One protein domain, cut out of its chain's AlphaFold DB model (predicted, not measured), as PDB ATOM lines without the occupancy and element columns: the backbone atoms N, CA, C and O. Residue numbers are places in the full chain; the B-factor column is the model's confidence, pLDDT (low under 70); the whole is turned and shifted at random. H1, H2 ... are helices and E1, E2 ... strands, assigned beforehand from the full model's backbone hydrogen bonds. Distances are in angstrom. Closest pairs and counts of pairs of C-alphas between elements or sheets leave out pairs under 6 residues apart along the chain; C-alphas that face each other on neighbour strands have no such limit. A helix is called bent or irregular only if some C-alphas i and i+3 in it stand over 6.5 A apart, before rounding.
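What this domain is: This is residues 48 to 153 and 358 to 410 of the 410 residues of an uncharacterized protein of Uncinocarpus reesii (strain UAMH 1704) (UniProt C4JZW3). A four-stranded sheet, E1 E2 E4 E3, curled like part of a barrel and made of two hairpins, has arm H1b of the bent helix H1 packed on its strands E3 and E4, while the other arm, H1a, only grazes the sheet. Away from this sheet, H3 and H4 touch at a steep tilt as a small second part, long links without named elements run round the body, and residues 375 to 382 stick out. The printed part has 159 residues, with four named helices and four named strands in the order H1 E1 E2 H2 E3 E4 H3 H4, and the sheet is mixed. The class is mixed, helices and strands, though under half of the residues are in named elements: 44 in helices and 24 in strands. The whole is compact, with a radius of gyration of the C-alphas of 16.7 A and spans of 46 by 45 by 38 A.

How they stand to each other: H1, residues 49 to 70, was assigned as one helix by its hydrogen bonds but is bent, with C-alphas 58 and 61 7.0 A apart; its arms H1a, residues 49 to 58, and H1b, residues 61 to 70, stand at a steep tilt of 45 degrees. The sheet holds the edge strand E1, residues 98 to 102, then E2, residues 105 to 110, E4, residues 137 to 143, and the edge strand E3, residues 126 to 131; it is strongly twisted. H1a only grazes the sheet, with its residues 52 to 56. H1b is on the sheet at a height over the sheet of 7.4 A, and its closest C-alphas to E3 are those of Val 63 and Ala 126, 6.1 A apart. It lies only just over E4 and E3, with 3 C-alphas on each, and on the local plane stands at 57 degrees to E3, only just slantwise to the strands. The hairpin E1 and E2 is antiparallel at 149 degrees, with N 100 and O 107 at 2.8 A. E2 and E4 are parallel, with N 110 and O 137 at 2.8 A; the pairing of E2 is staggered, with E1 over residues 105 to 109 and with E4 over residues 109 to 110. H2, residues 113 to 116, only grazes the sheet, with residues 113 to 114. The hairpin E3 and E4 is antiparallel at 160 degrees, with N 128 and O 141 at 2.9 A. H3, residues 358 to 363, and H4, residues 382 to 393, are not on the sheet. They touch, H4 with residues 384 to 388 alone, and their closest C-alphas are those of Val 359 and Met 388, 6.9 A apart; they run opposite ways at a steep tilt of 62 degrees. Each O i to N i+4 pair is within hydrogen-bond range in H1a, H1b, H3 and H4, while H2 is too short for such a pair.

Where its parts are: H1a begins with C-alpha 49 at (-8.352, 17.747, 18.527) and measures 14.3 A; H1b measures 14.5 A. E1 is 13.4 A long, E2 16.6 A, E3 15.1 A and E4 15.8 A, and E1 begins with C-alpha 98 at (-6.341, 24.654, 0.860). H2 is 5.4 A long and H3 8.8 A. H4, 16.5 A long, ends with C-alpha 393 at (8.636, 12.507, 3.746).

The domain as a whole: The two C-alphas farthest apart, those of Ala 133 and Arg 153, are 53.3 A from each other. Residues 154 to 357 are not printed, and C-alphas 153 and 358 across the cut are 26.6 A apart. The links H1 to E1 and H3 to H4 are long, with 27 and 18 residues. The mean pLDDT of the printed part is 72.4, and 51 residues are under 70: residue 49 and residues 72 to 96, 115 to 117, 367 to 381 and 404 to 410, which ends at the chain's last residue.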
ATOM      1  N   TYR A  48     -11.094  14.457  18.670       78.62
ATOM      2  CA  TYR A  48      -9.961  14.305  17.748       78.62
ATOM      3  C   TYR A  48      -8.932  15.453  17.771       78.62
ATOM      4  O   TYR A  48      -7.843  15.293  17.221       78.62
ATOM      5  N   ALA A  49      -9.239  16.584  18.419       68.19
ATOM      6  CA  ALA A  49      -8.352  17.747  18.527       68.19
ATOM      7  C   ALA A  49      -6.968  17.398  19.113       68.19
ATOM      8  O   ALA A  49      -5.950  17.864  18.597       68.19
ATOM      9  N   ASP A  50      -6.919  16.508  20.112       77.44
ATOM     10  CA  ASP A  50      -5.672  16.064  20.749       77.44
ATOM     11  C   ASP A  50      -4.698  15.433  19.737       77.44
ATOM     12  O   ASP A  50      -3.484  15.608  19.841       77.44
ATOM     13  N   MET A  51      -5.207  14.737  18.710       78.88
ATOM     14  CA  MET A  51      -4.359  14.129  17.679       78.88
ATOM     15  C   MET A  51      -3.723  15.181  16.762       78.88
ATOM     16  O   MET A  51      -2.548  15.040  16.416       78.88
ATOM     17  N   TYR A  52      -4.451  16.238  16.391       74.44
ATOM     18  CA  TYR A  52      -3.890  17.344  15.607       74.44
ATOM     19  C   TYR A  52      -2.836  18.105  16.408       74.44
ATOM     20  O   TYR A  52      -1.726  18.305  15.915       74.44
ATOM     21  N   PHE A  53      -3.135  18.431  17.670       77.00
ATOM     22  CA  PHE A  53      -2.187  19.084  18.569       77.00
ATOM     23  C   PHE A  53      -0.902  18.258  18.748       77.00
ATOM     24  O   PHE A  53       0.200  18.784  18.600       77.00
ATOM     25  N   LEU A  54      -1.016  16.944  18.980       79.69
ATOM     26  CA  LEU A  54       0.144  16.058  19.126       79.69
ATOM     27  C   LEU A  54       0.963  15.914  17.834       79.69
ATOM     28  O   LEU A  54       2.191  15.860  17.913       79.69
ATOM     29  N   ARG A  55       0.333  15.872  16.650       81.06
ATOM     30  CA  ARG A  55       1.052  15.878  15.357       81.06
ATOM     31  C   ARG A  55       1.825  17.175  15.160       81.06
ATOM     32  O   ARG A  55       3.019  17.133  14.867       81.06
ATOM     33  N   LEU A  56       1.154  18.306  15.357       74.88
ATOM     34  CA  LEU A  56       1.724  19.640  15.221       74.88
ATOM     35  C   LEU A  56       2.910  19.817  16.180       74.88
ATOM     36  O   LEU A  56       4.015  20.097  15.729       74.88
ATOM     37  N   ALA A  57       2.736  19.528  17.472       79.75
ATOM     38  CA  ALA A  57       3.800  19.622  18.474       79.75
ATOM     39  C   ALA A  57       5.003  18.694  18.193       79.75
ATOM     40  O   ALA A  57       6.137  19.035  18.528       79.75
ATOM     41  N   ARG A  58       4.783  17.527  17.565       82.88
ATOM     42  CA  ARG A  58       5.853  16.593  17.159       82.88
ATOM     43  C   ARG A  58       6.612  17.046  15.911       82.88
ATOM     44  O   ARG A  58       7.809  16.786  15.824       82.88
ATOM     45  N   LEU A  59       5.928  17.651  14.938       81.31
ATOM     46  CA  LEU A  59       6.484  17.920  13.607       81.31
ATOM     47  C   LEU A  59       6.922  19.380  13.417       81.31
ATOM     48  O   LEU A  59       7.980  19.593  12.831       81.31
ATOM     49  N   LYS A  60       6.204  20.367  13.976       79.38
ATOM     50  CA  LYS A  60       6.518  21.811  13.886       79.38
ATOM     51  C   LYS A  60       8.009  22.111  14.156       79.38
ATOM     52  O   LYS A  60       8.615  22.744  13.297       79.38
ATOM     53  N   PRO A  61       8.673  21.573  15.208       82.88
ATOM     54  CA  PRO A  61      10.099  21.838  15.446       82.88
ATOM     55  C   PRO A  61      11.033  21.300  14.349       82.88
ATOM     56  O   PRO A  61      11.999  21.966  13.985       82.88
ATOM     57  N   VAL A  62      10.741  20.111  13.805       83.44
ATOM     58  CA  VAL A  62      11.539  19.479  12.738       83.44
ATOM     59  C   VAL A  62      11.422  20.286  11.450       83.44
ATOM     60  O   VAL A  62      12.426  20.600  10.816       83.44
ATOM     61  N   VAL A  63      10.193  20.647  11.075       77.94
ATOM     62  CA  VAL A  63       9.941  21.360   9.822       77.94
ATOM     63  C   VAL A  63      10.458  22.798   9.893       77.94
ATOM     64  O   VAL A  63      11.082  23.254   8.940       77.94
ATOM     65  N   SER A  64      10.305  23.486  11.031       78.81
ATOM     66  CA  SER A  64      10.909  24.808  11.245       78.81
ATOM     67  C   SER A  64      12.438  24.788  11.146       78.81
ATOM     68  O   SER A  64      13.010  25.745  10.636       78.81
ATOM     69  N   GLN A  65      13.109  23.713  11.581       81.12
ATOM     70  CA  GLN A  65      14.564  23.590  11.440       81.12
ATOM     71  C   GLN A  65      14.994  23.425   9.972       81.12
ATOM     72  O   GLN A  65      15.962  24.054   9.555       81.12
ATOM     73  N   ILE A  66      14.272  22.615   9.190       80.19
ATOM     74  CA  ILE A  66      14.534  22.422   7.753       80.19
ATOM     75  C   ILE A  66      14.277  23.726   6.987       80.19
ATOM     76  O   ILE A  66      15.132  24.181   6.234       80.19
ATOM     77  N   ALA A  67      13.136  24.369   7.241       77.81
ATOM     78  CA  ALA A  67      12.771  25.656   6.657       77.81
ATOM     79  C   ALA A  67      13.815  26.752   6.942       77.81
ATOM     80  O   ALA A  67      14.239  27.456   6.029       77.81
ATOM     81  N   ALA A  68      14.281  26.867   8.191       77.50
ATOM     82  CA  ALA A  68      15.288  27.857   8.577       77.50
ATOM     83  C   ALA A  68      16.672  27.611   7.949       77.50
ATOM     84  O   ALA A  68      17.416  28.566   7.758       77.50
ATOM     85  N   ALA A  69      17.020  26.359   7.632       80.88
ATOM     86  CA  ALA A  69      18.278  26.019   6.968       80.88
ATOM     87  C   ALA A  69      18.244  26.248   5.444       80.88
ATOM     88  O   ALA A  69      19.287  26.492   4.845       80.88
ATOM     89  N   GLU A  70      17.065  26.159   4.822       76.38
ATOM     90  CA  GLU A  70      16.889  26.272   3.368       76.38
ATOM     91  C   GLU A  70      16.598  27.715   2.905       76.38
ATOM     92  O   GLU A  70      17.047  28.138   1.842       76.38
ATOM     93  N   TRP A  71      15.831  28.489   3.681       79.19
ATOM     94  CA  TRP A  71      15.264  29.773   3.233       79.19
ATOM     95  C   TRP A  71      16.170  31.001   3.456       79.19
ATOM     96  O   TRP A  71      15.714  32.143   3.344       79.19
ATOM     97  N   GLU A  72      17.459  30.807   3.742       59.78
ATOM     98  CA  GLU A  72      18.403  31.902   3.992       59.78
ATOM     99  C   GLU A  72      18.888  32.568   2.680       59.78
ATOM    100  O   GLU A  72      19.915  32.209   2.109       59.78
ATOM    101  N   GLY A  73      18.150  33.590   2.213       61.50
ATOM    102  CA  GLY A  73      18.640  34.570   1.223       61.50
ATOM    103  C   GLY A  73      18.066  34.508  -0.204       61.50
ATOM    104  O   GLY A  73      18.762  34.885  -1.145       61.50
ATOM    105  N   PHE A  74      16.824  34.047  -0.394       39.22
ATOM    106  CA  PHE A  74      16.244  33.774  -1.723       39.22
ATOM    107  C   PHE A  74      15.320  34.879  -2.291       39.22
ATOM    108  O   PHE A  74      14.627  35.557  -1.535       39.22
ATOM    109  N   THR A  75      15.237  35.022  -3.629       33.56
ATOM    110  CA  THR A  75      14.281  35.930  -4.317       33.56
ATOM    111  C   THR A  75      13.854  35.445  -5.726       33.56
ATOM    112  O   THR A  75      14.716  35.397  -6.604       33.56
ATOM    113  N   HIS A  76      12.536  35.260  -5.966       36.12
ATOM    114  CA  HIS A  76      11.851  35.046  -7.281       36.12
ATOM    115  C   HIS A  76      12.068  33.668  -7.984       36.12
ATOM    116  O   HIS A  76      13.056  33.007  -7.696       36.12
ATOM    117  N   TRP A  77      11.243  33.141  -8.922       30.39
ATOM    118  CA  TRP A  77       9.928  33.502  -9.533       30.39
ATOM    119  C   TRP A  77       9.304  32.254 -10.241       30.39
ATOM    120  O   TRP A  77      10.063  31.510 -10.855       30.39
ATOM    121  N   THR A  78       7.957  32.149 -10.354       26.03
ATOM    122  CA  THR A  78       7.171  31.396 -11.403       26.03
ATOM    123  C   THR A  78       7.333  29.849 -11.519       26.03
ATOM    124  O   THR A  78       8.302  29.311 -11.010       26.03
ATOM    125  N   ALA A  79       6.509  29.031 -12.217       27.53
ATOM    126  CA  ALA A  79       5.072  28.988 -12.624       27.53
ATOM    127  C   ALA A  79       4.804  27.658 -13.419       27.53
ATOM    128  O   ALA A  79       5.738  27.170 -14.046       27.53
ATOM    129  N   ALA A  80       3.608  27.044 -13.552       28.36
ATOM    130  CA  ALA A  80       2.355  27.155 -12.782       28.36
ATOM    131  C   ALA A  80       1.376  25.921 -12.924       28.36
ATOM    132  O   ALA A  80       1.408  25.101 -12.013       28.36
ATOM    133  N   PRO A  81       0.495  25.766 -13.956       39.69
ATOM    134  CA  PRO A  81      -0.544  24.690 -14.056       39.69
ATOM    135  C   PRO A  81      -0.031  23.361 -14.704       39.69
ATOM    136  O   PRO A  81       1.079  23.423 -15.238       39.69
ATOM    137  N   PRO A  82      -0.778  22.204 -14.763       40.25
ATOM    138  CA  PRO A  82      -2.249  22.096 -14.839       40.25
ATOM    139  C   PRO A  82      -3.035  21.003 -14.033       40.25
ATOM    140  O   PRO A  82      -3.557  21.345 -12.966       40.25
ATOM    141  N   ARG A  83      -3.456  19.877 -14.663       29.73
ATOM    142  CA  ARG A  83      -4.815  19.286 -14.503       29.73
ATOM    143  C   ARG A  83      -5.040  17.824 -14.971       29.73
ATOM    144  O   ARG A  83      -4.461  17.427 -15.976       29.73
ATOM    145  N   ARG A  84      -6.092  17.112 -14.499       42.22
ATOM    146  CA  ARG A  84      -6.754  16.961 -13.164       42.22
ATOM    147  C   ARG A  84      -7.902  15.905 -13.209       42.22
ATOM    148  O   ARG A  84      -8.976  16.219 -13.721       42.22
ATOM    149  N   LYS A  85      -7.804  14.764 -12.495       38.62
ATOM    150  CA  LYS A  85      -8.890  13.732 -12.444       38.62
ATOM    151  C   LYS A  85      -9.267  13.218 -11.021       38.62
ATOM    152  O   LYS A  85      -8.823  12.151 -10.616       38.62
ATOM    153  N   THR A  86     -10.042  13.962 -10.206       55.62
ATOM    154  CA  THR A  86     -10.180  13.688  -8.734       55.62
ATOM    155  C   THR A  86     -11.511  14.087  -8.057       55.62
ATOM    156  O   THR A  86     -12.397  14.625  -8.710       55.62
ATOM    157  N   TYR A  87     -11.639  13.889  -6.723       55.34
ATOM    158  CA  TYR A  87     -12.666  14.558  -5.883       55.34
ATOM    159  C   TYR A  87     -12.586  16.096  -5.909       55.34
ATOM    160  O   TYR A  87     -13.540  16.770  -5.525       55.34
ATOM    161  N   LEU A  88     -11.454  16.652  -6.339       57.31
ATOM    162  CA  LEU A  88     -11.315  18.056  -6.693       57.31
ATOM    163  C   LEU A  88     -12.221  18.334  -7.899       57.31
ATOM    164  O   LEU A  88     -11.880  17.924  -9.007       57.31
ATOM    165  N   ASP A  89     -13.353  19.012  -7.676       57.22
ATOM    166  CA  ASP A  89     -14.360  19.296  -8.708       57.22
ATOM    167  C   ASP A  89     -13.697  19.854  -9.978       57.22
ATOM    168  O   ASP A  89     -13.136  20.954 -10.000       57.22
ATOM    169  N   THR A  90     -13.734  19.057 -11.046       54.38
ATOM    170  CA  THR A  90     -13.102  19.387 -12.324       54.38
ATOM    171  C   THR A  90     -13.871  20.464 -13.086       54.38
ATOM    172  O   THR A  90     -13.274  21.153 -13.914       54.38
ATOM    173  N   SER A  91     -15.155  20.667 -12.768       51.00
ATOM    174  CA  SER A  91     -15.990  21.751 -13.294       51.00
ATOM    175  C   SER A  91     -15.833  23.057 -12.506       51.00
ATOM    176  O   SER A  91     -15.893  24.135 -13.098       51.00
ATOM    177  N   ASN A  92     -15.554  22.977 -11.199       60.75
ATOM    178  CA  ASN A  92     -15.330  24.127 -10.321       60.75
ATOM    179  C   ASN A  92     -14.084  23.948  -9.436       60.75
ATOM    180  O   ASN A  92     -14.164  23.702  -8.230       60.75
ATOM    181  N   GLN A  93     -12.909  24.136 -10.039       52.62
ATOM    182  CA  GLN A  93     -11.618  23.961  -9.364       52.62
ATOM    183  C   GLN A  93     -11.348  24.977  -8.238       52.62
ATOM    184  O   GLN A  93     -10.435  24.745  -7.449       52.62
ATOM    185  N   GLU A  94     -12.129  26.060  -8.139       53.78
ATOM    186  CA  GLU A  94     -12.044  27.071  -7.071       53.78
ATOM    187  C   GLU A  94     -12.810  26.670  -5.794       53.78
ATOM    188  O   GLU A  94     -12.607  27.264  -4.733       53.78
ATOM    189  N   SER A  95     -13.681  25.655  -5.876       63.41
ATOM    190  CA  SER A  95     -14.462  25.154  -4.734       63.41
ATOM    191  C   SER A  95     -13.599  24.470  -3.667       63.41
ATOM    192  O   SER A  95     -13.901  24.560  -2.475       63.41
ATOM    193  N   ALA A  96     -12.510  23.817  -4.079       69.12
ATOM    194  CA  ALA A  96     -11.571  23.151  -3.190       69.12
ATOM    195  C   ALA A  96     -10.533  24.150  -2.661       69.12
ATOM    196  O   ALA A  96      -9.666  24.619  -3.398       69.12
ATOM    197  N   GLN A  97     -10.614  24.472  -1.370       78.69
ATOM    198  CA  GLN A  97      -9.731  25.443  -0.723       78.69
ATOM    199  C   GLN A  97      -8.689  24.735   0.142       78.69
ATOM    200  O   GLN A  97      -9.036  23.923   0.996       78.69
ATOM    201  N   THR A  98      -7.414  25.074  -0.052       84.69
ATOM    202  CA  THR A  98      -6.341  24.654   0.860       84.69
ATOM    203  C   THR A  98      -6.219  25.691   1.972       84.69
ATOM    204  O   THR A  98      -6.161  26.891   1.699       84.69
ATOM    205  N   MET A  99      -6.177  25.247   3.226       88.00
ATOM    206  CA  MET A  99      -5.984  26.115   4.388       88.00
ATOM    207  C   MET A  99      -4.829  25.591   5.236       88.00
ATOM    208  O   MET A  99      -4.708  24.385   5.443       88.00
ATOM    209  N   LEU A 100      -3.997  26.501   5.732       88.44
ATOM    210  CA  LEU A 100      -3.030  26.227   6.784       88.44
ATOM    211  C   LEU A 100      -3.716  26.465   8.129       88.44
ATOM    212  O   LEU A 100      -4.312  27.523   8.338       88.44
ATOM    213  N   GLU A 101      -3.630  25.492   9.031       87.56
ATOM    214  CA  GLU A 101      -4.180  25.593  10.384       87.56
ATOM    215  C   GLU A 101      -3.058  25.455  11.415       87.56
ATOM    216  O   GLU A 101      -2.248  24.529  11.347       87.56
ATOM    217  N   ASP A 102      -3.021  26.381  12.368       85.88
ATOM    218  CA  ASP A 102      -2.079  26.403  13.488       85.88
ATOM    219  C   ASP A 102      -2.824  26.803  14.773       85.88
ATOM    220  O   ASP A 102      -3.986  27.213  14.739       85.88
ATOM    221  N   GLU A 103      -2.157  26.739  15.923       78.88
ATOM    222  CA  GLU A 103      -2.711  27.109  17.237       78.88
ATOM    223  C   GLU A 103      -3.299  28.536  17.308       78.88
ATOM    224  O   GLU A 103      -4.140  28.821  18.159       78.88
ATOM    225  N   SER A 104      -2.895  29.422  16.389       76.69
ATOM    226  CA  SER A 104      -3.393  30.797  16.271       76.69
ATOM    227  C   SER A 104      -4.641  30.961  15.386       76.69
ATOM    228  O   SER A 104      -5.239  32.039  15.408       76.69
ATOM    229  N   GLY A 105      -5.031  29.962  14.583       80.56
ATOM    230  CA  GLY A 105      -6.167  30.060  13.658       80.56
ATOM    231  C   GLY A 105      -5.936  29.412  12.290       80.56
ATOM    232  O   GLY A 105      -5.129  28.498  12.138       80.56
ATOM    233  N   ARG A 106      -6.689  29.883  11.285       86.62
ATOM    234  CA  ARG A 106      -6.715  29.336   9.919       86.62
ATOM    235  C   ARG A 106      -6.392  30.416   8.892       86.62
ATOM    236  O   ARG A 106      -6.958  31.503   8.965       86.62
ATOM    237  N   LEU A 107      -5.553  30.090   7.914       86.56
ATOM    238  CA  LEU A 107      -5.130  30.983   6.834       86.56
ATOM    239  C   LEU A 107      -5.323  30.285   5.482       86.56
ATOM    240  O   LEU A 107      -4.874  29.155   5.295       86.56
ATOM    241  N   ARG A 108      -6.021  30.926   4.539       88.94
ATOM    242  CA  ARG A 108      -6.274  30.349   3.210       88.94
ATOM    243  C   ARG A 108      -5.016  30.448   2.352       88.94
ATOM    244  O   ARG A 108      -4.444  31.527   2.216       88.94
ATOM    245  N   LEU A 109      -4.594  29.321   1.784       87.00
ATOM    246  CA  LEU A 109      -3.429  29.246   0.910       87.00
ATOM    247  C   LEU A 109      -3.848  29.410  -0.555       87.00
ATOM    248  O   LEU A 109      -4.842  28.842  -1.010       87.00
ATOM    249  N   THR A 110      -3.054  30.179  -1.294       85.50
ATOM    250  CA  THR A 110      -3.210  30.477  -2.722       85.50
ATOM    251  C   THR A 110      -1.847  30.431  -3.425       85.50
ATOM    252  O   THR A 110      -0.819  30.218  -2.785       85.50
ATOM    253  N   GLY A 111      -1.818  30.609  -4.746       77.69
ATOM    254  CA  GLY A 111      -0.597  30.491  -5.547       77.69
ATOM    255  C   GLY A 111      -0.474  29.139  -6.254       77.69
ATOM    256  O   GLY A 111      -1.223  28.194  -6.003       77.69
ATOM    257  N   THR A 112       0.448  29.064  -7.211       74.38
ATOM    258  CA  THR A 112       0.502  27.953  -8.182       74.38
ATOM    259  C   THR A 112       1.269  26.736  -7.675       74.38
ATOM    260  O   THR A 112       0.955  25.620  -8.076       74.38
ATOM    261  N   LEU A 113       2.184  26.911  -6.715       71.88
ATOM    262  CA  LEU A 113       2.942  25.810  -6.108       71.88
ATOM    263  C   LEU A 113       2.045  24.802  -5.361       71.88
ATOM    264  O   LEU A 113       2.397  23.636  -5.248       71.88
ATOM    265  N   LEU A 114       0.839  25.201  -4.944       72.62
ATOM    266  CA  LEU A 114      -0.178  24.299  -4.381       72.62
ATOM    267  C   LEU A 114      -0.744  23.281  -5.390       72.62
ATOM    268  O   LEU A 114      -1.482  22.384  -4.994       72.62
ATOM    269  N   GLN A 115      -0.456  23.433  -6.687       68.56
ATOM    270  CA  GLN A 115      -0.887  22.501  -7.737       68.56
ATOM    271  C   GLN A 115       0.148  21.390  -7.966       68.56
ATOM    272  O   GLN A 115      -0.233  20.279  -8.318       68.56
ATOM    273  N   SER A 116       1.434  21.668  -7.719       67.56
ATOM    274  CA  SER A 116       2.538  20.701  -7.818       67.56
ATOM    275  C   SER A 116       2.958  20.108  -6.466       67.56
ATOM    276  O   SER A 116       3.497  19.002  -6.416       67.56
ATOM    277  N   ALA A 117       2.700  20.804  -5.357       68.56
ATOM    278  CA  ALA A 117       2.921  20.284  -4.015       68.56
ATOM    279  C   ALA A 117       1.862  19.226  -3.669       68.56
ATOM    280  O   ALA A 117       0.699  19.546  -3.426       68.56
ATOM    281  N   LEU A 118       2.284  17.960  -3.587       73.94
ATOM    282  CA  LEU A 118       1.464  16.869  -3.057       73.94
ATOM    283  C   LEU A 118       1.130  17.156  -1.582       73.94
ATOM    284  O   LEU A 118       1.962  16.954  -0.696       73.94
ATOM    285  N   LEU A 119      -0.085  17.647  -1.331       81.19
ATOM    286  CA  LEU A 119      -0.596  18.033  -0.015       81.19
ATOM    287  C   LEU A 119      -2.026  17.514   0.172       81.19
ATOM    288  O   LEU A 119      -2.842  17.562  -0.744       81.19
ATOM    289  N   VAL A 120      -2.330  17.043   1.382       83.00
ATOM    290  CA  VAL A 120      -3.662  16.579   1.808       83.00
ATOM    291  C   VAL A 120      -3.916  16.961   3.267       83.00
ATOM    292  O   VAL A 120      -2.982  17.331   3.982       83.00
ATOM    293  N   THR A 121      -5.171  16.865   3.726       84.31
ATOM    294  CA  THR A 121      -5.519  17.165   5.128       84.31
ATOM    295  C   THR A 121      -4.662  16.360   6.115       84.31
ATOM    296  O   THR A 121      -4.307  15.203   5.871       84.31
ATOM    297  N   GLY A 122      -4.294  17.003   7.224       83.62
ATOM    298  CA  GLY A 122      -3.486  16.422   8.296       83.62
ATOM    299  C   GLY A 122      -1.989  16.249   8.005       83.62
ATOM    300  O   GLY A 122      -1.275  15.779   8.898       83.62
ATOM    301  N   ALA A 123      -1.491  16.640   6.824       86.88
ATOM    302  CA  ALA A 123      -0.058  16.778   6.557       86.88
ATOM    303  C   ALA A 123       0.502  18.049   7.232       86.88
ATOM    304  O   ALA A 123      -0.055  19.133   7.080       86.88
ATOM    305  N   VAL A 124       1.613  17.930   7.970       88.12
ATOM    306  CA  VAL A 124       2.268  19.074   8.634       88.12
ATOM    307  C   VAL A 124       3.456  19.537   7.797       88.12
ATOM    308  O   VAL A 124       4.400  18.776   7.585       88.12
ATOM    309  N   VAL A 125       3.409  20.790   7.347       89.75
ATOM    310  CA  VAL A 125       4.407  21.424   6.474       89.75
ATOM    311  C   VAL A 125       4.695  22.855   6.926       89.75
ATOM    312  O   VAL A 125       3.876  23.466   7.612       89.75
ATOM    313  N   ALA A 126       5.843  23.403   6.531       89.38
ATOM    314  CA  ALA A 126       6.114  24.832   6.605       89.38
ATOM    315  C   ALA A 126       5.852  25.443   5.232       89.38
ATOM    316  O   ALA A 126       6.196  24.854   4.207       89.38
ATOM    317  N   VAL A 127       5.260  26.633   5.231       89.00
ATOM    318  CA  VAL A 127       4.840  27.350   4.029       89.00
ATOM    319  C   VAL A 127       5.512  28.718   4.046       89.00
ATOM    320  O   VAL A 127       5.321  29.480   4.994       89.00
ATOM    321  N   LEU A 128       6.306  29.023   3.022       88.06
ATOM    322  CA  LEU A 128       6.857  30.356   2.786       88.06
ATOM    323  C   LEU A 128       5.938  31.094   1.814       88.06
ATOM    324  O   LEU A 128       5.469  30.511   0.838       88.06
ATOM    325  N   GLY A 129       5.686  32.375   2.061       87.19
ATOM    326  CA  GLY A 129       4.745  33.149   1.264       87.19
ATOM    327  C   GLY A 129       4.535  34.566   1.775       87.19
ATOM    328  O   GLY A 129       5.201  35.006   2.716       87.19
ATOM    329  N   THR A 130       3.595  35.270   1.152       86.69
ATOM    330  CA  THR A 130       3.215  36.648   1.492       86.69
ATOM    331  C   THR A 130       1.701  36.794   1.587       86.69
ATOM    332  O   THR A 130       0.965  36.198   0.805       86.69
ATOM    333  N   GLU A 131       1.223  37.611   2.524       88.44
ATOM    334  CA  GLU A 131      -0.196  37.968   2.611       88.44
ATOM    335  C   GLU A 131      -0.572  38.941   1.482       88.44
ATOM    336  O   GLU A 131       0.043  39.997   1.317       88.44
ATOM    337  N   ASN A 132      -1.596  38.584   0.708       84.38
ATOM    338  CA  ASN A 132      -2.162  39.418  -0.344       84.38
ATOM    339  C   ASN A 132      -3.267  40.326   0.210       84.38
ATOM    340  O   ASN A 132      -3.874  40.047   1.239       84.38
ATOM    341  N   ALA A 133      -3.611  41.390  -0.524       82.19
ATOM    342  CA  ALA A 133      -4.572  42.422  -0.102       82.19
ATOM    343  C   ALA A 133      -6.005  41.931   0.234       82.19
ATOM    344  O   ALA A 133      -6.816  42.718   0.719       82.19
ATOM    345  N   ASN A 134      -6.313  40.652  -0.012       81.56
ATOM    346  CA  ASN A 134      -7.576  40.000   0.341       81.56
ATOM    347  C   ASN A 134      -7.538  39.258   1.699       81.56
ATOM    348  O   ASN A 134      -8.574  38.754   2.125       81.56
ATOM    349  N   GLY A 135      -6.371  39.132   2.348       81.19
ATOM    350  CA  GLY A 135      -6.148  38.250   3.508       81.19
ATOM    351  C   GLY A 135      -5.874  36.777   3.149       81.19
ATOM    352  O   GLY A 135      -5.760  35.930   4.031       81.19
ATOM    353  N   ASP A 136      -5.766  36.461   1.854       86.69
ATOM    354  CA  ASP A 136      -5.246  35.181   1.357       86.69
ATOM    355  C   ASP A 136      -3.706  35.180   1.406       86.69
ATOM    356  O   ASP A 136      -3.075  36.203   1.138       86.69
ATOM    357  N   PHE A 137      -3.083  34.032   1.676       87.25
ATOM    358  CA  PHE A 137      -1.624  33.877   1.686       87.25
ATOM    359  C   PHE A 137      -1.141  33.243   0.379       87.25
ATOM    360  O   PHE A 137      -1.588  32.152   0.017       87.25
ATOM    361  N   GLU A 138      -0.248  33.909  -0.348       87.25
ATOM    362  CA  GLU A 138       0.322  33.408  -1.601       87.25
ATOM    363  C   GLU A 138       1.605  32.619  -1.337       87.25
ATOM    364  O   GLU A 138       2.572  33.139  -0.781       87.25
ATOM    365  N   VAL A 139       1.591  31.343  -1.720       86.25
ATOM    366  CA  VAL A 139       2.633  30.366  -1.406       86.25
ATOM    367  C   VAL A 139       3.768  30.414  -2.426       86.25
ATOM    368  O   VAL A 139       3.566  30.176  -3.618       86.25
ATOM    369  N   ILE A 140       4.971  30.675  -1.915       84.06
ATOM    370  CA  ILE A 140       6.236  30.770  -2.653       84.06
ATOM    371  C   ILE A 140       7.020  29.451  -2.577       84.06
ATOM    372  O   ILE A 140       7.634  29.066  -3.567       84.06
ATOM    373  N   ASP A 141       6.996  28.755  -1.434       82.38
ATOM    374  CA  ASP A 141       7.647  27.448  -1.239       82.38
ATOM    375  C   ASP A 141       6.972  26.648  -0.105       82.38
ATOM    376  O   ASP A 141       6.336  27.221   0.784       82.38
ATOM    377  N   VAL A 142       7.118  25.319  -0.120       86.88
ATOM    378  CA  VAL A 142       6.605  24.399   0.908       86.88
ATOM    379  C   VAL A 142       7.676  23.373   1.273       86.88
ATOM    380  O   VAL A 142       8.172  22.640   0.417       86.88
ATOM    381  N   LYS A 143       7.989  23.257   2.570       88.31
ATOM    382  CA  LYS A 143       8.932  22.260   3.100       88.31
ATOM    383  C   LYS A 143       8.224  21.248   3.996       88.31
ATOM    384  O   LYS A 143       7.414  21.593   4.857       88.31
ATOM    385  N   VAL A 144       8.555  19.980   3.773       89.56
ATOM    386  CA  VAL A 144       8.065  18.805   4.511       89.56
ATOM    387  C   VAL A 144       9.086  18.384   5.585       89.56
ATOM    388  O   VAL A 144      10.244  18.794   5.502       89.56
ATOM    389  N   PRO A 145       8.719  17.548   6.578       87.38
ATOM    390  CA  PRO A 145       9.670  17.021   7.565       87.38
ATOM    391  C   PRO A 145      10.817  16.170   6.985       87.38
ATOM    392  O   PRO A 145      11.777  15.892   7.703       87.38
ATOM    393  N   ASP A 146      10.683  15.711   5.737       90.31
ATOM    394  CA  ASP A 146      11.548  14.763   5.017       90.31
ATOM    395  C   ASP A 146      11.800  13.445   5.785       90.31
ATOM    396  O   ASP A 146      11.172  13.174   6.811       90.31
ATOM    397  N   LEU A 147      12.666  12.563   5.292       89.12
ATOM    398  CA  LEU A 147      12.907  11.255   5.905       89.12
ATOM    399  C   LEU A 147      13.476  11.365   7.343       89.12
ATOM    400  O   LEU A 147      14.284  12.249   7.648       89.12
ATOM    401  N   PRO A 148      13.065  10.489   8.280       87.31
ATOM    402  CA  PRO A 148      13.708  10.376   9.588       87.31
ATOM    403  C   PRO A 148      15.068   9.654   9.471       87.31
ATOM    404  O   PRO A 148      15.276   8.910   8.511       87.31
ATOM    405  N   PRO A 149      15.984   9.802  10.451       86.44
ATOM    406  CA  PRO A 149      17.251   9.070  10.460       86.44
ATOM    407  C   PRO A 149      17.044   7.553  10.342       86.44
ATOM    408  O   PRO A 149      16.323   6.954  11.145       86.44
ATOM    409  N   GLN A 150      17.673   6.935   9.339       86.56
ATOM    410  CA  GLN A 150      17.557   5.499   9.105       86.56
ATOM    411  C   GLN A 150      18.488   4.723  10.060       86.56
ATOM    412  O   GLN A 150      19.680   5.031  10.117       86.56
ATOM    413  N   PRO A 151      17.974   3.725  10.803       84.12
ATOM    414  CA  PRO A 151      18.780   2.875  11.679       84.12
ATOM    415  C   PRO A 151      19.663   1.916  10.873       84.12
ATOM    416  O   PRO A 151      19.341   1.574   9.730       84.12
ATOM    417  N   THR A 152      20.728   1.397  11.483       87.38
ATOM    418  CA  THR A 152      21.487   0.292  10.877       87.38
ATOM    419  C   THR A 152      20.738  -1.045  10.992       87.38
ATOM    420  O   THR A 152      19.897  -1.255  11.872       87.38
ATOM    421  N   ARG A 153      21.032  -1.993  10.090       86.56
ATOM    422  CA  ARG A 153      20.552  -3.383  10.219       86.56
ATOM    423  C   ARG A 153      21.085  -3.975  11.533       86.56
ATOM    424  O   ARG A 153      22.230  -3.707  11.891       86.56
ATOM    425  N   ASN A 358      -4.469   3.389   3.649       89.31
ATOM    426  CA  ASN A 358      -3.919   4.732   3.815       89.31
ATOM    427  C   ASN A 358      -3.464   5.370   2.494       89.31
ATOM    428  O   ASN A 358      -3.652   6.568   2.311       89.31
ATOM    429  N   VAL A 359      -2.905   4.586   1.570       88.94
ATOM    430  CA  VAL A 359      -2.522   5.056   0.229       88.94
ATOM    431  C   VAL A 359      -3.782   5.276  -0.607       88.94
ATOM    432  O   VAL A 359      -3.970   6.355  -1.164       88.94
ATOM    433  N   ASP A 360      -4.695   4.299  -0.621       85.25
ATOM    434  CA  ASP A 360      -5.959   4.405  -1.359       85.25
ATOM    435  C   ASP A 360      -6.896   5.494  -0.801       85.25
ATOM    436  O   ASP A 360      -7.726   6.009  -1.547       85.25
ATOM    437  N   ASP A 361      -6.784   5.887   0.476       84.38
ATOM    438  CA  ASP A 361      -7.502   7.052   1.007       84.38
ATOM    439  C   ASP A 361      -6.892   8.383   0.561       84.38
ATOM    440  O   ASP A 361      -7.634   9.294   0.211       84.38
ATOM    441  N   VAL A 362      -5.563   8.489   0.498       84.44
ATOM    442  CA  VAL A 362      -4.889   9.724   0.074       84.44
ATOM    443  C   VAL A 362      -5.016   9.961  -1.441       84.44
ATOM    444  O   VAL A 362      -5.249  11.100  -1.850       84.44
ATOM    445  N   LEU A 363      -4.972   8.907  -2.273       81.25
ATOM    446  CA  LEU A 363      -5.171   8.999  -3.735       81.25
ATOM    447  C   LEU A 363      -6.453   9.746  -4.132       81.25
ATOM    448  O   LEU A 363      -6.481  10.440  -5.142       81.25
ATOM    449  N   LYS A 364      -7.513   9.630  -3.326       76.69
ATOM    450  CA  LYS A 364      -8.816  10.270  -3.566       76.69
ATOM    451  C   LYS A 364      -8.734  11.799  -3.673       76.69
ATOM    452  O   LYS A 364      -9.585  12.409  -4.320       76.69
ATOM    453  N   TYR A 365      -7.739  12.409  -3.023       73.94
ATOM    454  CA  TYR A 365      -7.620  13.858  -2.839       73.94
ATOM    455  C   TYR A 365      -6.520  14.506  -3.694       73.94
ATOM    456  O   TYR A 365      -6.474  15.730  -3.780       73.94
ATOM    457  N   ILE A 366      -5.662  13.714  -4.344       71.75
ATOM    458  CA  ILE A 366      -4.518  14.202  -5.129       71.75
ATOM    459  C   ILE A 366      -4.870  14.214  -6.613       71.75
ATOM    460  O   ILE A 366      -5.083  13.158  -7.208       71.75
ATOM    461  N   SER A 367      -4.902  15.397  -7.236       59.94
ATOM    462  CA  SER A 367      -5.090  15.480  -8.682       59.94
ATOM    463  C   SER A 367      -3.863  15.004  -9.437       59.94
ATOM    464  O   SER A 367      -2.938  15.772  -9.673       59.94
ATOM    465  N   LEU A 368      -3.925  13.746  -9.853       56.88
ATOM    466  CA  LEU A 368      -3.169  13.221 -10.977       56.88
ATOM    467  C   LEU A 368      -3.634  13.931 -12.256       56.88
ATOM    468  O   LEU A 368      -4.828  14.241 -12.397       56.88
ATOM    469  N   ASP A 369      -2.695  14.184 -13.161       53.59
ATOM    470  CA  ASP A 369      -2.975  14.783 -14.461       53.59
ATOM    471  C   ASP A 369      -3.690  13.786 -15.392       53.59
ATOM    472  O   ASP A 369      -3.580  12.567 -15.241       53.59
ATOM    473  N   ASP A 370      -4.503  14.298 -16.319       43.88
ATOM    474  CA  ASP A 370      -5.495  13.478 -17.036       43.88
ATOM    475  C   ASP A 370      -4.904  12.434 -17.999       43.88
ATOM    476  O   ASP A 370      -5.557  11.415 -18.262       43.88
ATOM    477  N   ASP A 371      -3.695  12.690 -18.508       43.38
ATOM    478  CA  ASP A 371      -3.101  12.014 -19.669       43.38
ATOM    479  C   ASP A 371      -2.772  10.527 -19.434       43.38
ATOM    480  O   ASP A 371      -2.823   9.739 -20.377       43.38
ATOM    481  N   GLU A 372      -2.501  10.098 -18.195       45.22
ATOM    482  CA  GLU A 372      -2.237   8.679 -17.885       45.22
ATOM    483  C   GLU A 372      -3.522   7.844 -17.719       45.22
ATOM    484  O   GLU A 372      -3.490   6.614 -17.799       45.22
ATOM    485  N   ILE A 373      -4.676   8.480 -17.479       45.50
ATOM    486  CA  ILE A 373      -5.866   7.780 -16.960       45.50
ATOM    487  C   ILE A 373      -6.906   7.488 -18.054       45.50
ATOM    488  O   ILE A 373      -7.699   6.554 -17.909       45.50
ATOM    489  N   GLU A 374      -6.903   8.217 -19.176       40.56
ATOM    490  CA  GLU A 374      -7.794   7.892 -20.310       40.56
ATOM    491  C   GLU A 374      -7.345   6.606 -21.025       40.56
ATOM    492  O   GLU A 374      -8.181   5.819 -21.470       40.56
ATOM    493  N   THR A 375      -6.040   6.312 -21.029       40.94
ATOM    494  CA  THR A 375      -5.458   5.036 -21.488       40.94
ATOM    495  C   THR A 375      -5.327   3.983 -20.382       40.94
ATOM    496  O   THR A 375      -4.336   3.269 -20.293       40.94
ATOM    497  N   SER A 376      -6.392   3.812 -19.597       44.16
ATOM    498  CA  SER A 376      -6.694   2.597 -18.824       44.16
ATOM    499  C   SER A 376      -5.583   2.037 -17.908       44.16
ATOM    500  O   SER A 376      -4.885   1.092 -18.277       44.16
ATOM    501  N   ARG A 377      -5.623   2.464 -16.634       48.50
ATOM    502  CA  ARG A 377      -4.767   2.059 -15.490       48.50
ATOM    503  C   ARG A 377      -3.402   2.755 -15.468       48.50
ATOM    504  O   ARG A 377      -2.692   2.743 -16.458       48.50
ATOM    505  N   ASP A 378      -3.022   3.215 -14.276       52.72
ATOM    506  CA  ASP A 378      -1.630   3.286 -13.801       52.72
ATOM    507  C   ASP A 378      -1.009   1.876 -13.966       52.72
ATOM    508  O   ASP A 378      -1.427   0.967 -13.236       52.72
ATOM    509  N   PRO A 379      -0.140   1.621 -14.972       48.22
ATOM    510  CA  PRO A 379       0.226   0.251 -15.349       48.22
ATOM    511  C   PRO A 379       1.300  -0.355 -14.442       48.22
ATOM    512  O   PRO A 379       1.358  -1.575 -14.293       48.22
ATOM    513  N   GLU A 380       2.147   0.497 -13.862       53.81
ATOM    514  CA  GLU A 380       3.336   0.112 -13.089       53.81
ATOM    515  C   GLU A 380       3.200   0.437 -11.590       53.81
ATOM    516  O   GLU A 380       3.995  -0.038 -10.779       53.81
ATOM    517  N   GLY A 381       2.172   1.194 -11.190       62.53
ATOM    518  CA  GLY A 381       1.946   1.614  -9.807       62.53
ATOM    519  C   GLY A 381       2.733   2.864  -9.406       62.53
ATOM    520  O   GLY A 381       2.808   3.167  -8.213       62.53
ATOM    521  N   ASP A 382       3.336   3.584 -10.355       74.69
ATOM    522  CA  ASP A 382       4.287   4.667 -10.072       74.69
ATOM    523  C   ASP A 382       3.637   5.817  -9.291       74.69
ATOM    524  O   ASP A 382       4.195   6.310  -8.313       74.69
ATOM    525  N   THR A 383       2.383   6.155  -9.601       76.31
ATOM    526  CA  THR A 383       1.600   7.110  -8.799       76.31
ATOM    527  C   THR A 383       1.504   6.683  -7.326       76.31
ATOM    528  O   THR A 383       1.674   7.508  -6.422       76.31
ATOM    529  N   ARG A 384       1.263   5.392  -7.050       83.12
ATOM    530  CA  ARG A 384       1.219   4.865  -5.674       83.12
ATOM    531  C   ARG A 384       2.593   4.896  -5.012       83.12
ATOM    532  O   ARG A 384       2.667   5.214  -3.827       83.12
ATOM    533  N   LEU A 385       3.664   4.623  -5.756       86.44
ATOM    534  CA  LEU A 385       5.040   4.678  -5.255       86.44
ATOM    535  C   LEU A 385       5.457   6.114  -4.895       86.44
ATOM    536  O   LEU A 385       5.893   6.341  -3.766       86.44
ATOM    537  N   ARG A 386       5.225   7.093  -5.782       83.62
ATOM    538  CA  ARG A 386       5.442   8.532  -5.519       83.62
ATOM    539  C   ARG A 386       4.664   9.012  -4.289       83.62
ATOM    540  O   ARG A 386       5.189   9.762  -3.466       83.62
ATOM    541  N   LEU A 387       3.420   8.557  -4.125       85.94
ATOM    542  CA  LEU A 387       2.612   8.862  -2.943       85.94
ATOM    543  C   LEU A 387       3.176   8.205  -1.669       85.94
ATOM    544  O   LEU A 387       3.282   8.863  -0.635       85.94
ATOM    545  N   MET A 388       3.592   6.939  -1.718       89.62
ATOM    546  CA  MET A 388       4.237   6.278  -0.577       89.62
ATOM    547  C   MET A 388       5.546   6.979  -0.172       89.62
ATOM    548  O   MET A 388       5.798   7.153   1.021       89.62
ATOM    549  N   GLU A 389       6.338   7.460  -1.136       89.50
ATOM    550  CA  GLU A 389       7.514   8.305  -0.891       89.50
ATOM    551  C   GLU A 389       7.132   9.633  -0.213       89.50
ATOM    552  O   GLU A 389       7.735  10.013   0.796       89.50
ATOM    553  N   ALA A 390       6.089  10.316  -0.700       88.56
ATOM    554  CA  ALA A 390       5.581  11.544  -0.089       88.56
ATOM    555  C   ALA A 390       5.115  11.317   1.363       88.56
ATOM    556  O   ALA A 390       5.488  12.080   2.251       88.56
ATOM    557  N   MET A 391       4.399  10.223   1.643       90.25
ATOM    558  CA  MET A 391       3.946   9.852   2.994       90.25
ATOM    559  C   MET A 391       5.108   9.566   3.959       90.25
ATOM    560  O   MET A 391       5.035   9.925   5.141       90.25
ATOM    561  N   LEU A 392       6.208   8.986   3.463       91.38
ATOM    562  CA  LEU A 392       7.452   8.840   4.229       91.38
ATOM    563  C   LEU A 392       8.090  10.209   4.527       91.38
ATOM    564  O   LEU A 392       8.467  10.455   5.675       91.38
ATOM    565  N   ARG A 393       8.143  11.126   3.548       89.50
ATOM    566  CA  ARG A 393       8.636  12.507   3.746       89.50
ATOM    567  C   ARG A 393       7.743  13.366   4.643       89.50
ATOM    568  O   ARG A 393       8.245  14.239   5.343       89.50
ATOM    569  N   TRP A 394       6.435  13.121   4.685       90.31
ATOM    570  CA  TRP A 394       5.528  13.762   5.647       90.31
ATOM    571  C   TRP A 394       5.732  13.250   7.085       90.31
ATOM    572  O   TRP A 394       5.118  13.777   8.013       90.31
ATOM    573  N   ARG A 395       6.543  12.192   7.285       91.38
ATOM    574  CA  ARG A 395       6.661  11.412   8.536       91.38
ATOM    575  C   ARG A 395       5.297  10.991   9.105       91.38
ATOM    576  O   ARG A 395       5.158  10.772  10.309       91.38
ATOM    577  N   CYS A 396       4.284  10.873   8.244       88.75
ATOM    578  CA  CYS A 396       2.901  10.636   8.628       88.75
ATOM    579  C   CYS A 396       2.295   9.546   7.743       88.75
ATOM    580  O   CYS A 396       1.916   9.773   6.598       88.75
ATOM    581  N   ALA A 397       2.188   8.347   8.310       86.81
ATOM    582  CA  ALA A 397       1.679   7.160   7.634       86.81
ATOM    583  C   ALA A 397       0.198   7.236   7.224       86.81
ATOM    584  O   ALA A 397      -0.228   6.490   6.347       86.81
ATOM    585  N   VAL A 398      -0.597   8.070   7.901       88.06
ATOM    586  CA  VAL A 398      -2.049   8.187   7.706       88.06
ATOM    587  C   VAL A 398      -2.456   9.656   7.924       88.06
ATOM    588  O   VAL A 398      -3.065   9.980   8.948       88.06
ATOM    589  N   PRO A 399      -2.067  10.580   7.022       85.56
ATOM    590  CA  PRO A 399      -2.288  12.014   7.225       85.56
ATOM    591  C   PRO A 399      -3.785  12.332   7.307       85.56
ATOM    592  O   PRO A 399      -4.211  13.036   8.218       85.56
ATOM    593  N   THR A 400      -4.594  11.687   6.467       83.88
ATOM    594  CA  THR A 400      -6.044  11.881   6.355       83.88
ATOM    595  C   THR A 400      -6.881  11.259   7.486       83.88
ATOM    596  O   THR A 400      -8.110  11.347   7.479       83.88
ATOM    597  N   ALA A 401      -6.251  10.641   8.492       81.25
ATOM    598  CA  ALA A 401      -6.933  10.345   9.751       81.25
ATOM    599  C   ALA A 401      -7.057  11.631  10.595       81.25
ATOM    600  O   ALA A 401      -6.059  12.338  10.726       81.25
ATOM    601  N   PRO A 402      -8.207  11.907  11.236       76.44
ATOM    602  CA  PRO A 402      -9.411  11.085  11.302       76.44
ATOM    603  C   PRO A 402     -10.425  11.400  10.187       76.44
ATOM    604  O   PRO A 402     -11.360  10.623  10.020       76.44
ATOM    605  N   ASP A 403     -10.237  12.504   9.455       71.69
ATOM    606  CA  ASP A 403     -11.240  13.180   8.624       71.69
ATOM    607  C   ASP A 403     -11.970  12.277   7.622       71.69
ATOM    608  O   ASP A 403     -13.187  12.386   7.478       71.69
ATOM    609  N   THR A 404     -11.245  11.410   6.905       67.94
ATOM    610  CA  THR A 404     -11.791  10.721   5.716       67.94
ATOM    611  C   THR A 404     -11.626   9.206   5.745       67.94
ATOM    612  O   THR A 404     -12.530   8.480   5.326       67.94
ATOM    613  N   ILE A 405     -10.514   8.702   6.293       66.56
ATOM    614  CA  ILE A 405     -10.251   7.256   6.344       66.56
ATOM    615  C   ILE A 405     -11.153   6.517   7.348       66.56
ATOM    616  O   ILE A 405     -11.371   5.311   7.225       66.56
ATOM    617  N   LEU A 406     -11.722   7.226   8.331       58.94
ATOM    618  CA  LEU A 406     -12.658   6.665   9.308       58.94
ATOM    619  C   LEU A 406     -14.089   6.605   8.752       58.94
ATOM    620  O   LEU A 406     -14.985   7.311   9.216       58.94
ATOM    621  N   ARG A 407     -14.333   5.694   7.802       45.03
ATOM    622  CA  ARG A 407     -15.703   5.309   7.425       45.03
ATOM    623  C   ARG A 407     -16.393   4.614   8.605       45.03
ATOM    624  O   ARG A 407     -16.305   3.400   8.776       45.03
ATOM    625  N   LEU A 408     -17.115   5.385   9.415       32.28
ATOM    626  CA  LEU A 408     -18.206   4.834  10.213       32.28
ATOM    627  C   LEU A 408     -19.246   4.263   9.240       32.28
ATOM    628  O   LEU A 408     -19.653   4.950   8.307       32.28
ATOM    629  N   ALA A 409     -19.649   3.006   9.436       29.17
ATOM    630  CA  ALA A 409     -20.682   2.389   8.613       29.17
ATOM    631  C   ALA A 409     -22.026   3.105   8.844       29.17
ATOM    632  O   ALA A 409     -22.516   3.145   9.975       29.17
ATOM    633  N   SER A 410     -22.568   3.686   7.771       25.03
ATOM    634  CA  SER A 410     -23.812   4.469   7.725       25.03
ATOM    635  C   SER A 410     -25.026   3.613   7.376       25.03
ATOM    636  O   SER A 410     -24.962   2.995   6.288       25.03
TER     637      SER A 410